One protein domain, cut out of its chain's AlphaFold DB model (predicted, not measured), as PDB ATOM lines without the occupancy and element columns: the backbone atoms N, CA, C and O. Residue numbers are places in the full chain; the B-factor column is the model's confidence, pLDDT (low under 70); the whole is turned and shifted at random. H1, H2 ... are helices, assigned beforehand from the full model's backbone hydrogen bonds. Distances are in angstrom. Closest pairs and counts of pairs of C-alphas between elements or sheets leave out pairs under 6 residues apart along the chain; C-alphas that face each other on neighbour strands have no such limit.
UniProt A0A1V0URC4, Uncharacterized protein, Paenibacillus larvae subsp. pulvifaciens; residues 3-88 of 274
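AT A GLANCE: This is residues 3 to 88 of the 274 residues of an uncharacterized protein of Paenibacillus larvae subsp. pulvifaciens (UniProt A0A1V0URC4). One long straight helix, H3, makes one arm of a narrow, open U; H2, with short H1 before it, makes the shorter arm, and a loop joins the arms at one end. The arms hardly meet. The printed part has 86 residues, with named helices H1, H2, H3 in that order and no named strand: all helix, extended, radius of gyration of the C-alphas 21.7 A, a rod spanning 74 by 28 by 9 A.

IN THESE COORDINATES: H3, residues 41 to 88, is 69.5 A long and ends at C-alpha 88 (139.922, 220.562, 195.885). H2 is residues 13 to 33, 30.4 A. H1, residues 3 to 11, 13.2 A, begins at C-alpha 3 (158.796, 225.457, 173.605).

HOW THE PARTS SIT: H3 and H2 are close but not clearly touching, the closest C-alphas, of Asp 51 and Ile 26, 7.4 A apart; they run opposite ways at a shallow tilt of 12 degrees. H1 and H2 meet only through their link; H1 and H3 are apart. Every O i to N i+4 pair is within hydrogen-bond range in H2, 42 of 44 in H3, 4 of 5 in H1.

THE WHOLE: The farthest C-alphas, Ile 37 and Asp 88, are 74.5 A apart. The printed part has no cut and no long link. Mean pLDDT of H1 is 41.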
ATOM      1  N   GLN A   3     157.383 225.864 173.455       33.59
ATOM      2  CA  GLN A   3     158.796 225.457 173.605       33.59
ATOM      3  C   GLN A   3     159.013 223.941 173.776       33.59
ATOM      4  O   GLN A   3     160.124 223.467 173.544       33.59
ATOM      5  N   LEU A   4     157.980 223.164 174.135       35.53
ATOM      6  CA  LEU A   4     158.114 221.706 174.284       35.53
ATOM      7  C   LEU A   4     158.121 220.966 172.935       35.53
ATOM      8  O   LEU A   4     158.842 219.979 172.796       35.53
ATOM      9  N   ASP A   5     157.398 221.465 171.929       40.78
ATOM     10  CA  ASP A   5     157.324 220.823 170.608       40.78
ATOM     11  C   ASP A   5     158.663 220.875 169.858       40.78
ATOM     12  O   ASP A   5     159.059 219.911 169.197       40.78
ATOM     13  N   TRP A   6     159.436 221.951 170.038       36.25
ATOM     14  CA  TRP A   6     160.757 222.096 169.418       36.25
ATOM     15  C   TRP A   6     161.789 221.103 169.979       36.25
ATOM     16  O   TRP A   6     162.657 220.610 169.256       36.25
ATOM     17  N   PHE A   7     161.676 220.755 171.264       38.66
ATOM     18  CA  PHE A   7     162.585 219.815 171.923       38.66
ATOM     19  C   PHE A   7     162.289 218.358 171.532       38.66
ATOM     20  O   PHE A   7     163.214 217.564 171.339       38.66
ATOM     21  N   ILE A   8     161.010 218.020 171.334       44.44
ATOM     22  CA  ILE A   8     160.565 216.701 170.858       44.44
ATOM     23  C   ILE A   8     160.996 216.479 169.397       44.44
ATOM     24  O   ILE A   8     161.511 215.410 169.065       44.44
ATOM     25  N   LEU A   9     160.903 217.510 168.548       44.69
ATOM     26  CA  LEU A   9     161.401 217.473 167.166       44.69
ATOM     27  C   LEU A   9     162.922 217.268 167.089       44.69
ATOM     28  O   LEU A   9     163.402 216.501 166.255       44.69
ATOM     29  N   LYS A  10     163.702 217.902 167.975       46.81
ATOM     30  CA  LYS A  10     165.169 217.764 167.982       46.81
ATOM     31  C   LYS A  10     165.623 216.382 168.469       46.81
ATOM     32  O   LYS A  10     166.575 215.836 167.912       46.81
ATOM     33  N   LYS A  11     164.924 215.796 169.451       51.25
ATOM     34  CA  LYS A  11     165.259 214.482 170.034       51.25
ATOM     35  C   LYS A  11     165.048 213.319 169.053       51.25
ATOM     36  O   LYS A  11     165.754 212.322 169.143       51.25
ATOM     37  N   ASN A  12     164.170 213.490 168.063       54.19
ATOM     38  CA  ASN A  12     163.858 212.464 167.063       54.19
ATOM     39  C   ASN A  12     164.593 212.626 165.718       54.19
ATOM     40  O   ASN A  12     164.409 211.786 164.841       54.19
ATOM     41  N   ARG A  13     165.463 213.639 165.531       58.91
ATOM     42  CA  ARG A  13     166.246 213.796 164.278       58.91
ATOM     43  C   ARG A  13     167.123 212.580 163.977       58.91
ATOM     44  O   ARG A  13     167.232 212.186 162.822       58.91
ATOM     45  N   TRP A  14     167.690 211.961 165.010       56.56
ATOM     46  CA  TRP A  14     168.454 210.718 164.884       56.56
ATOM     47  C   TRP A  14     167.588 209.544 164.432       56.56
ATOM     48  O   TRP A  14     168.061 208.710 163.671       56.56
ATOM     49  N   LEU A  15     166.312 209.517 164.832       60.12
ATOM     50  CA  LEU A  15     165.351 208.507 164.396       60.12
ATOM     51  C   LEU A  15     165.081 208.648 162.891       60.12
ATOM     52  O   LEU A  15     165.197 207.675 162.162       60.12
ATOM     53  N   TYR A  16     164.813 209.866 162.404       65.38
ATOM     54  CA  TYR A  16     164.622 210.140 160.970       65.38
ATOM     55  C   TYR A  16     165.872 209.860 160.125       65.38
ATOM     56  O   TYR A  16     165.749 209.336 159.021       65.38
ATOM     57  N   LEU A  17     167.066 210.158 160.646       66.69
ATOM     58  CA  LEU A  17     168.331 209.798 159.997       66.69
ATOM     59  C   LEU A  17     168.527 208.280 159.946       66.69
ATOM     60  O   LEU A  17     168.897 207.760 158.901       66.69
ATOM     61  N   LEU A  18     168.210 207.562 161.028       69.06
ATOM     62  CA  LEU A  18     168.237 206.099 161.059       69.06
ATOM     63  C   LEU A  18     167.264 205.506 160.027       69.06
ATOM     64  O   LEU A  18     167.647 204.612 159.279       69.06
ATOM     65  N   TYR A  19     166.041 206.044 159.925       68.38
ATOM     66  CA  TYR A  19     165.061 205.643 158.907       68.38
ATOM     67  C   TYR A  19     165.571 205.896 157.484       68.38
ATOM     68  O   TYR A  19     165.458 205.014 156.636       68.38
ATOM     69  N   ALA A  20     166.167 207.063 157.223       68.00
ATOM     70  CA  ALA A  20     166.754 207.379 155.925       68.00
ATOM     71  C   ALA A  20     167.923 206.438 155.585       68.00
ATOM     72  O   ALA A  20     168.012 205.964 154.458       68.00
ATOM     73  N   CYS A  21     168.776 206.103 156.558       70.56
ATOM     74  CA  CYS A  21     169.874 205.154 156.373       70.56
ATOM     75  C   CYS A  21     169.381 203.727 156.106       70.56
ATOM     76  O   CYS A  21     169.920 203.075 155.217       70.56
ATOM     77  N   ILE A  22     168.355 203.247 156.819       70.38
ATOM     78  CA  ILE A  22     167.746 201.928 156.574       70.38
ATOM     79  C   ILE A  22     167.122 201.888 155.175       70.38
ATOM     80  O   ILE A  22     167.337 200.935 154.434       70.38
ATOM     81  N   PHE A  23     166.411 202.945 154.779       68.69
ATOM     82  CA  PHE A  23     165.798 203.053 153.456       68.69
ATOM     83  C   PHE A  23     166.844 203.069 152.328       68.69
ATOM     84  O   PHE A  23     166.724 202.325 151.358       68.69
ATOM     85  N   VAL A  24     167.919 203.850 152.484       69.38
ATOM     86  CA  VAL A  24     169.045 203.877 151.536       69.38
ATOM     87  C   VAL A  24     169.769 202.529 151.499       69.38
ATOM     88  O   VAL A  24     170.116 202.063 150.421       69.38
ATOM     89  N   PHE A  25     169.952 201.860 152.640       69.75
ATOM     90  CA  PHE A  25     170.580 200.539 152.706       69.75
ATOM     91  C   PHE A  25     169.757 199.465 151.979       69.75
ATOM     92  O   PHE A  25     170.331 198.670 151.237       69.75
ATOM     93  N   ILE A  26     168.426 199.475 152.125       65.06
ATOM     94  CA  ILE A  26     167.508 198.591 151.386       65.06
ATOM     95  C   ILE A  26     167.644 198.829 149.873       65.06
ATOM     96  O   ILE A  26     167.842 197.883 149.110       65.06
ATOM     97  N   ILE A  27     167.646 200.095 149.440       63.38
ATOM     98  CA  ILE A  27     167.829 200.463 148.026       63.38
ATOM     99  C   ILE A  27     169.201 200.007 147.502       63.38
ATOM    100  O   ILE A  27     169.284 199.419 146.425       63.38
ATOM    101  N   CYS A  28     170.278 200.238 148.257       63.94
ATOM    102  CA  CYS A  28     171.633 199.857 147.859       63.94
ATOM    103  C   CYS A  28     171.829 198.336 147.805       63.94
ATOM    104  O   CYS A  28     172.489 197.849 146.888       63.94
ATOM    105  N   LYS A  29     171.247 197.577 148.745       64.44
ATOM    106  CA  LYS A  29     171.289 196.108 148.743       64.44
ATOM    107  C   LYS A  29     170.578 195.544 147.510       64.44
ATOM    108  O   LYS A  29     171.135 194.676 146.842       64.44
ATOM    109  N   ASN A  30     169.415 196.097 147.163       55.34
ATOM    110  CA  ASN A  30     168.702 195.756 145.933       55.34
ATOM    111  C   ASN A  30     169.513 196.087 144.679       55.34
ATOM    112  O   ASN A  30     169.531 195.303 143.740       55.34
ATOM    113  N   PHE A  31     170.244 197.202 144.664       61.22
ATOM    114  CA  PHE A  31     171.066 197.569 143.510       61.22
ATOM    115  C   PHE A  31     172.284 196.648 143.319       61.22
ATOM    116  O   PHE A  31     172.662 196.361 142.184       61.22
ATOM    117  N   LEU A  32     172.882 196.146 144.409       57.06
ATOM    118  CA  LEU A  32     174.029 195.229 144.347       57.06
ATOM    119  C   LEU A  32     173.657 193.779 143.986       57.06
ATOM    120  O   LEU A  32     174.508 193.065 143.464       57.06
ATOM    121  N   PHE A  33     172.422 193.335 144.244       50.09
ATOM    122  CA  PHE A  33     171.980 191.953 143.984       50.09
ATOM    123  C   PHE A  33     171.351 191.732 142.593       50.09
ATOM    124  O   PHE A  33     171.083 190.595 142.214       50.09
ATOM    125  N   VAL A  34     171.131 192.794 141.808       51.50
ATOM    126  CA  VAL A  34     170.397 192.756 140.519       51.50
ATOM    127  C   VAL A  34     171.262 192.350 139.313       51.50
ATOM    128  O   VAL A  34     170.768 192.224 138.192       51.50
ATOM    129  N   TRP A  35     172.547 192.060 139.506       45.19
ATOM    130  CA  TRP A  35     173.443 191.696 138.409       45.19
ATOM    131  C   TRP A  35     174.253 190.455 138.801       45.19
ATOM    132  O   TRP A  35     175.250 190.626 139.499       45.19
ATOM    133  N   PRO A  36     173.922 189.210 138.389       58.91
ATOM    134  CA  PRO A  36     172.840 188.696 137.530       58.91
ATOM    135  C   PRO A  36     172.058 187.503 138.174       58.91
ATOM    136  O   PRO A  36     172.464 187.005 139.213       58.91
ATOM    137  N   ILE A  37     171.022 186.965 137.495       52.00
ATOM    138  CA  ILE A  37     170.441 185.586 137.602       52.00
ATOM    139  C   ILE A  37     168.946 185.496 138.026       52.00
ATOM    140  O   ILE A  37     168.526 185.899 139.101       52.00
ATOM    141  N   THR A  38     168.171 184.849 137.139       48.47
ATOM    142  CA  THR A  38     166.748 184.425 137.170       48.47
ATOM    143  C   THR A  38     165.640 185.473 136.960       48.47
ATOM    144  O   THR A  38     165.100 186.073 137.879       48.47
ATOM    145  N   ARG A  39     165.195 185.598 135.697       56.66
ATOM    146  CA  ARG A  39     163.885 186.157 135.316       56.66
ATOM    147  C   ARG A  39     162.765 185.125 135.556       56.66
ATOM    148  O   ARG A  39     162.185 184.630 134.593       56.66
ATOM    149  N   SER A  40     162.472 184.762 136.803       71.19
ATOM    150  CA  SER A  40     161.222 184.061 137.141       71.19
ATOM    151  C   SER A  40     160.333 184.991 137.968       71.19
ATOM    152  O   SER A  40     160.816 185.748 138.807       71.19
ATOM    153  N   VAL A  41     159.022 184.970 137.712       71.12
ATOM    154  CA  VAL A  41     158.035 185.786 138.448       71.12
ATOM    155  C   VAL A  41     158.117 185.514 139.960       71.12
ATOM    156  O   VAL A  41     157.940 186.422 140.765       71.12
ATOM    157  N   GLU A  42     158.483 184.289 140.342       70.81
ATOM    158  CA  GLU A  42     158.680 183.859 141.729       70.81
ATOM    159  C   GLU A  42     159.802 184.628 142.447       70.81
ATOM    160  O   GLU A  42     159.590 185.098 143.564       70.81
ATOM    161  N   ALA A  43     160.958 184.838 141.806       70.06
ATOM    162  CA  ALA A  43     162.071 185.582 142.408       70.06
ATOM    163  C   ALA A  43     161.716 187.062 142.645       70.06
ATOM    164  O   ALA A  43     162.075 187.643 143.669       70.06
ATOM    165  N   MET A  44     160.943 187.655 141.728       67.69
ATOM    166  CA  MET A  44     160.476 189.039 141.844       67.69
ATOM    167  C   MET A  44     159.470 189.210 142.991       67.69
ATOM    168  O   MET A  44     159.528 190.199 143.719       67.69
ATOM    169  N   ILE A  45     158.576 188.236 143.188       74.38
ATOM    170  CA  ILE A  45     157.614 188.234 144.300       74.38
ATOM    171  C   ILE A  45     158.339 188.113 145.647       74.38
ATOM    172  O   ILE A  45     158.015 188.852 146.575       74.38
ATOM    173  N   ILE A  46     159.336 187.229 145.755       75.56
ATOM    174  CA  ILE A  46     160.098 187.029 146.997       75.56
ATOM    175  C   ILE A  46     160.849 188.308 147.395       75.56
ATOM    176  O   ILE A  46     160.750 188.717 148.549       75.56
ATOM    177  N   MET A  47     161.506 188.992 146.452       66.75
ATOM    178  CA  MET A  47     162.179 190.273 146.726       66.75
ATOM    179  C   MET A  47     161.217 191.344 147.257       66.75
ATOM    180  O   MET A  47     161.510 192.009 148.247       66.75
ATOM    181  N   ILE A  48     160.039 191.483 146.638       76.19
ATOM    182  CA  ILE A  48     159.028 192.452 147.085       76.19
ATOM    183  C   ILE A  48     158.562 192.124 148.507       76.19
ATOM    184  O   ILE A  48     158.388 193.029 149.322       76.19
ATOM    185  N   ILE A  49     158.367 190.843 148.822       78.12
ATOM    186  CA  ILE A  49     157.946 190.402 150.155       78.12
ATOM    187  C   ILE A  49     159.041 190.674 151.198       78.12
ATOM    188  O   ILE A  49     158.726 191.197 152.269       78.12
ATOM    189  N   GLU A  50     160.310 190.381 150.894       78.62
ATOM    190  CA  GLU A  50     161.440 190.640 151.800       78.62
ATOM    191  C   GLU A  50     161.601 192.127 152.138       78.62
ATOM    192  O   GLU A  50     161.921 192.456 153.281       78.62
ATOM    193  N   ASP A  51     161.312 193.024 151.193       79.00
ATOM    194  CA  ASP A  51     161.368 194.472 151.418       79.00
ATOM    195  C   ASP A  51     160.105 195.035 152.088       79.00
ATOM    196  O   ASP A  51     160.172 196.017 152.835       79.00
ATOM    197  N   LEU A  52     158.938 194.425 151.856       82.25
ATOM    198  CA  LEU A  52     157.662 194.904 152.390       82.25
ATOM    199  C   LEU A  52     157.473 194.529 153.867       82.25
ATOM    200  O   LEU A  52     156.948 195.331 154.645       82.25
ATOM    201  N   ILE A  53     157.923 193.337 154.278       83.38
ATOM    202  CA  ILE A  53     157.772 192.842 155.657       83.38
ATOM    203  C   ILE A  53     158.387 193.805 156.694       83.38
ATOM    204  O   ILE A  53     157.681 194.172 157.638       83.38
ATOM    205  N   PRO A  54     159.643 194.281 156.558       85.62
ATOM    206  CA  PRO A  54     160.249 195.203 157.517       85.62
ATOM    207  C   PRO A  54     159.488 196.524 157.629       85.62
ATOM    208  O   PRO A  54     159.321 197.039 158.732       85.62
ATOM    209  N   VAL A  55     158.990 197.060 156.510       84.19
ATOM    210  CA  VAL A  55     158.241 198.326 156.482       84.19
ATOM    211  C   VAL A  55     156.904 198.183 157.213       84.19
ATOM    212  O   VAL A  55     156.546 199.029 158.038       84.19
ATOM    213  N   VAL A  56     156.182 197.086 156.978       86.12
ATOM    214  CA  VAL A  56     154.916 196.800 157.671       86.12
ATOM    215  C   VAL A  56     155.152 196.565 159.166       86.12
ATOM    216  O   VAL A  56     154.453 197.139 159.999       86.12
ATOM    217  N   MET A  57     156.186 195.807 159.536       84.62
ATOM    218  CA  MET A  57     156.529 195.577 160.945       84.62
ATOM    219  C   MET A  57     156.920 196.875 161.658       84.62
ATOM    220  O   MET A  57     156.496 197.125 162.787       84.62
ATOM    221  N   LEU A  58     157.678 197.744 160.993       88.19
ATOM    222  CA  LEU A  58     158.112 199.025 161.539       88.19
ATOM    223  C   LEU A  58     156.941 199.988 161.757       88.19
ATOM    224  O   LEU A  58     156.841 200.608 162.817       88.19
ATOM    225  N   THR A  59     156.022 200.082 160.792       89.06
ATOM    226  CA  THR A  59     154.806 200.902 160.936       89.06
ATOM    227  C   THR A  59     153.908 200.384 162.061       89.06
ATOM    228  O   THR A  59     153.422 201.187 162.861       89.06
ATOM    229  N   ALA A  60     153.764 199.062 162.201       88.94
ATOM    230  CA  ALA A  60     153.039 198.446 163.309       88.94
ATOM    231  C   ALA A  60     153.672 198.783 164.671       88.94
ATOM    232  O   ALA A  60     152.969 199.227 165.579       88.94
ATOM    233  N   VAL A  61     154.997 198.657 164.813       94.19
ATOM    234  CA  VAL A  61     155.715 199.008 166.054       94.19
ATOM    235  C   VAL A  61     155.522 200.481 166.410       94.19
ATOM    236  O   VAL A  61     155.212 200.802 167.558       94.19
ATOM    237  N   VAL A  62     155.650 201.388 165.439       92.31
ATOM    238  CA  VAL A  62     155.432 202.825 165.665       92.31
ATOM    239  C   VAL A  62     153.997 203.097 166.114       92.31
ATOM    240  O   VAL A  62     153.792 203.855 167.062       92.31
ATOM    241  N   HIS A  63     153.007 202.457 165.490       92.75
ATOM    242  CA  HIS A  63     151.605 202.607 165.874       92.75
ATOM    243  C   HIS A  63     151.341 202.112 167.306       92.75
ATOM    244  O   HIS A  63     150.666 202.795 168.084       92.75
ATOM    245  N   VAL A  64     151.929 200.975 167.694       94.06
ATOM    246  CA  VAL A  64     151.843 200.432 169.060       94.06
ATOM    247  C   VAL A  64     152.474 201.392 170.071       94.06
ATOM    248  O   VAL A  64     151.833 201.750 171.059       94.06
ATOM    249  N   LEU A  65     153.692 201.876 169.814       93.75
ATOM    250  CA  LEU A  65     154.379 202.826 170.699       93.75
ATOM    251  C   LEU A  65     153.616 204.149 170.833       93.75
ATOM    252  O   LEU A  65     153.511 204.702 171.930       93.75
ATOM    253  N   TYR A  66     153.055 204.648 169.730       93.06
ATOM    254  CA  TYR A  66     152.234 205.855 169.726       93.06
ATOM    255  C   TYR A  66     150.962 205.674 170.563       93.06
ATOM    256  O   TYR A  66     150.644 206.520 171.402       93.06
ATOM    257  N   THR A  67     150.289 204.533 170.412       92.12
ATOM    258  CA  THR A  67     149.088 204.186 171.182       92.12
ATOM    259  C   THR A  67     149.392 204.078 172.675       92.12
ATOM    260  O   THR A  67     148.669 204.652 173.490       92.12
ATOM    261  N   ILE A  68     150.499 203.426 173.048       93.94
ATOM    262  CA  ILE A  68     150.957 203.337 174.443       93.94
ATOM    263  C   ILE A  68     151.266 204.729 175.003       93.94
ATOM    264  O   ILE A  68     150.872 205.042 176.124       93.94
ATOM    265  N   SER A  69     151.935 205.589 174.232       93.00
ATOM    266  CA  SER A  69     152.257 206.960 174.650       93.00
ATOM    267  C   SER A  69     150.996 207.782 174.939       93.00
ATOM    268  O   SER A  69     150.888 208.407 175.999       93.00
ATOM    269  N   ILE A  70     150.003 207.724 174.044       93.44
ATOM    270  CA  ILE A  70     148.704 208.378 174.250       93.44
ATOM    271  C   ILE A  70     147.992 207.792 175.465       93.44
ATOM    272  O   ILE A  70     147.512 208.547 176.311       93.44
ATOM    273  N   HIS A  71     147.938 206.465 175.579       93.25
ATOM    274  CA  HIS A  71     147.288 205.803 176.702       93.25
ATOM    275  C   HIS A  71     147.926 206.214 178.034       93.25
ATOM    276  O   HIS A  71     147.217 206.622 178.948       93.25
ATOM    277  N   ASN A  72     149.257 206.217 178.124       92.38
ATOM    278  CA  ASN A  72     149.988 206.656 179.310       92.38
ATOM    279  C   ASN A  72     149.701 208.121 179.650       92.38
ATOM    280  O   ASN A  72     149.445 208.444 180.810       92.38
ATOM    281  N   LYS A  73     149.685 209.011 178.649       93.88
ATOM    282  CA  LYS A  73     149.342 210.427 178.848       93.88
ATOM    283  C   LYS A  73     147.914 210.591 179.371       93.88
ATOM    284  O   LYS A  73     147.696 211.347 180.317       93.88
ATOM    285  N   ASN A  74     146.962 209.858 178.801       93.44
ATOM    286  CA  ASN A  74     145.564 209.885 179.224       93.44
ATOM    287  C   ASN A  74     145.393 209.315 180.637       93.44
ATOM    288  O   ASN A  74     144.692 209.910 181.449       93.44
ATOM    289  N   MET A  75     146.075 208.216 180.966       91.69
ATOM    290  CA  MET A  75     146.051 207.612 182.301       91.69
ATOM    291  C   MET A  75     146.648 208.539 183.362       91.69
ATOM    292  O   MET A  75     146.070 208.692 184.437       91.69
ATOM    293  N   LEU A  76     147.768 209.204 183.060       92.88
ATOM    294  CA  LEU A  76     148.356 210.217 183.940       92.88
ATOM    295  C   LEU A  76     147.420 211.414 184.119       92.88
ATOM    296  O   LEU A  76     147.211 211.866 185.242       92.88
ATOM    297  N   SER A  77     146.822 211.901 183.029       92.81
ATOM    298  CA  SER A  77     145.873 213.014 183.075       92.81
ATOM    299  C   SER A  77     144.637 212.667 183.904       92.81
ATOM    300  O   SER A  77     144.257 213.457 184.765       92.81
ATOM    301  N   LYS A  78     144.070 211.471 183.717       93.19
ATOM    302  CA  LYS A  78     142.917 210.982 184.479       93.19
ATOM    303  C   LYS A  78     143.231 210.889 185.972       93.19
ATOM    304  O   LYS A  78     142.528 211.500 186.770       93.19
ATOM    305  N   LYS A  79     144.330 210.228 186.354       92.75
ATOM    306  CA  LYS A  79     144.756 210.150 187.764       92.75
ATOM    307  C   LYS A  79     145.024 211.530 188.367       92.75
ATOM    308  O   LYS A  79     144.668 211.782 189.514       92.75
ATOM    309  N   SER A  80     145.630 212.439 187.602       91.19
ATOM    310  CA  SER A  80     145.864 213.816 188.046       91.19
ATOM    311  C   SER A  80     144.559 214.581 188.280       91.19
ATOM    312  O   SER A  80     144.492 215.368 189.222       91.19
ATOM    313  N   GLN A  81     143.539 214.374 187.444       91.50
ATOM    314  CA  GLN A  81     142.218 214.986 187.610       91.50
ATOM    315  C   GLN A  81     141.466 214.397 188.805       91.50
ATOM    316  O   GLN A  81     140.899 215.153 189.588       91.50
ATOM    317  N   GLU A  82     141.502 213.074 188.977       91.88
ATOM    318  CA  GLU A  82     140.924 212.386 190.138       91.88
ATOM    319  C   GLU A  82     141.546 212.900 191.442       91.88
ATOM    320  O   GLU A  82     140.825 213.314 192.349       91.88
ATOM    321  N   TYR A  83     142.881 212.972 191.504       88.75
ATOM    322  CA  TYR A  83     143.596 213.553 192.640       88.75
ATOM    323  C   TYR A  83     143.185 215.007 192.890       88.75
ATOM    324  O   TYR A  83     142.867 215.368 194.022       88.75
ATOM    325  N   LYS A  84     143.160 215.840 191.842       89.75
ATOM    326  CA  LYS A  84     142.788 217.253 191.969       89.75
ATOM    327  C   LYS A  84     141.361 217.415 192.491       89.75
ATOM    328  O   LYS A  84     141.140 218.221 193.381       89.75
ATOM    329  N   SER A  85     140.421 216.611 191.999       91.19
ATOM    330  CA  SER A  85     139.031 216.625 192.463       91.19
ATOM    331  C   SER A  85     138.914 216.234 193.937       91.19
ATOM    332  O   SER A  85     138.239 216.926 194.694       91.19
ATOM    333  N   LEU A  86     139.601 215.167 194.366       90.56
ATOM    334  CA  LEU A  86     139.619 214.755 195.773       90.56
ATOM    335  C   LEU A  86     140.232 215.824 196.676       90.56
ATOM    336  O   LEU A  86     139.728 216.059 197.767       90.56
ATOM    337  N   PHE A  87     141.309 216.462 196.226       92.12
ATOM    338  CA  PHE A  87     142.008 217.500 196.971       92.12
ATOM    339  C   PHE A  87     141.172 218.785 197.085       92.12
ATOM    340  O   PHE A  87     140.947 219.271 198.195       92.12
ATOM    341  N   ASP A  88     140.664 219.298 195.961       90.00
ATOM    342  CA  ASP A  88     139.922 220.562 195.885       90.00
ATOM    343  C   ASP A  88     138.542 220.475 196.552       90.00
ATOM    344  O   ASP A  88     138.132 221.426 197.217       90.00
TER     345      ASP A  88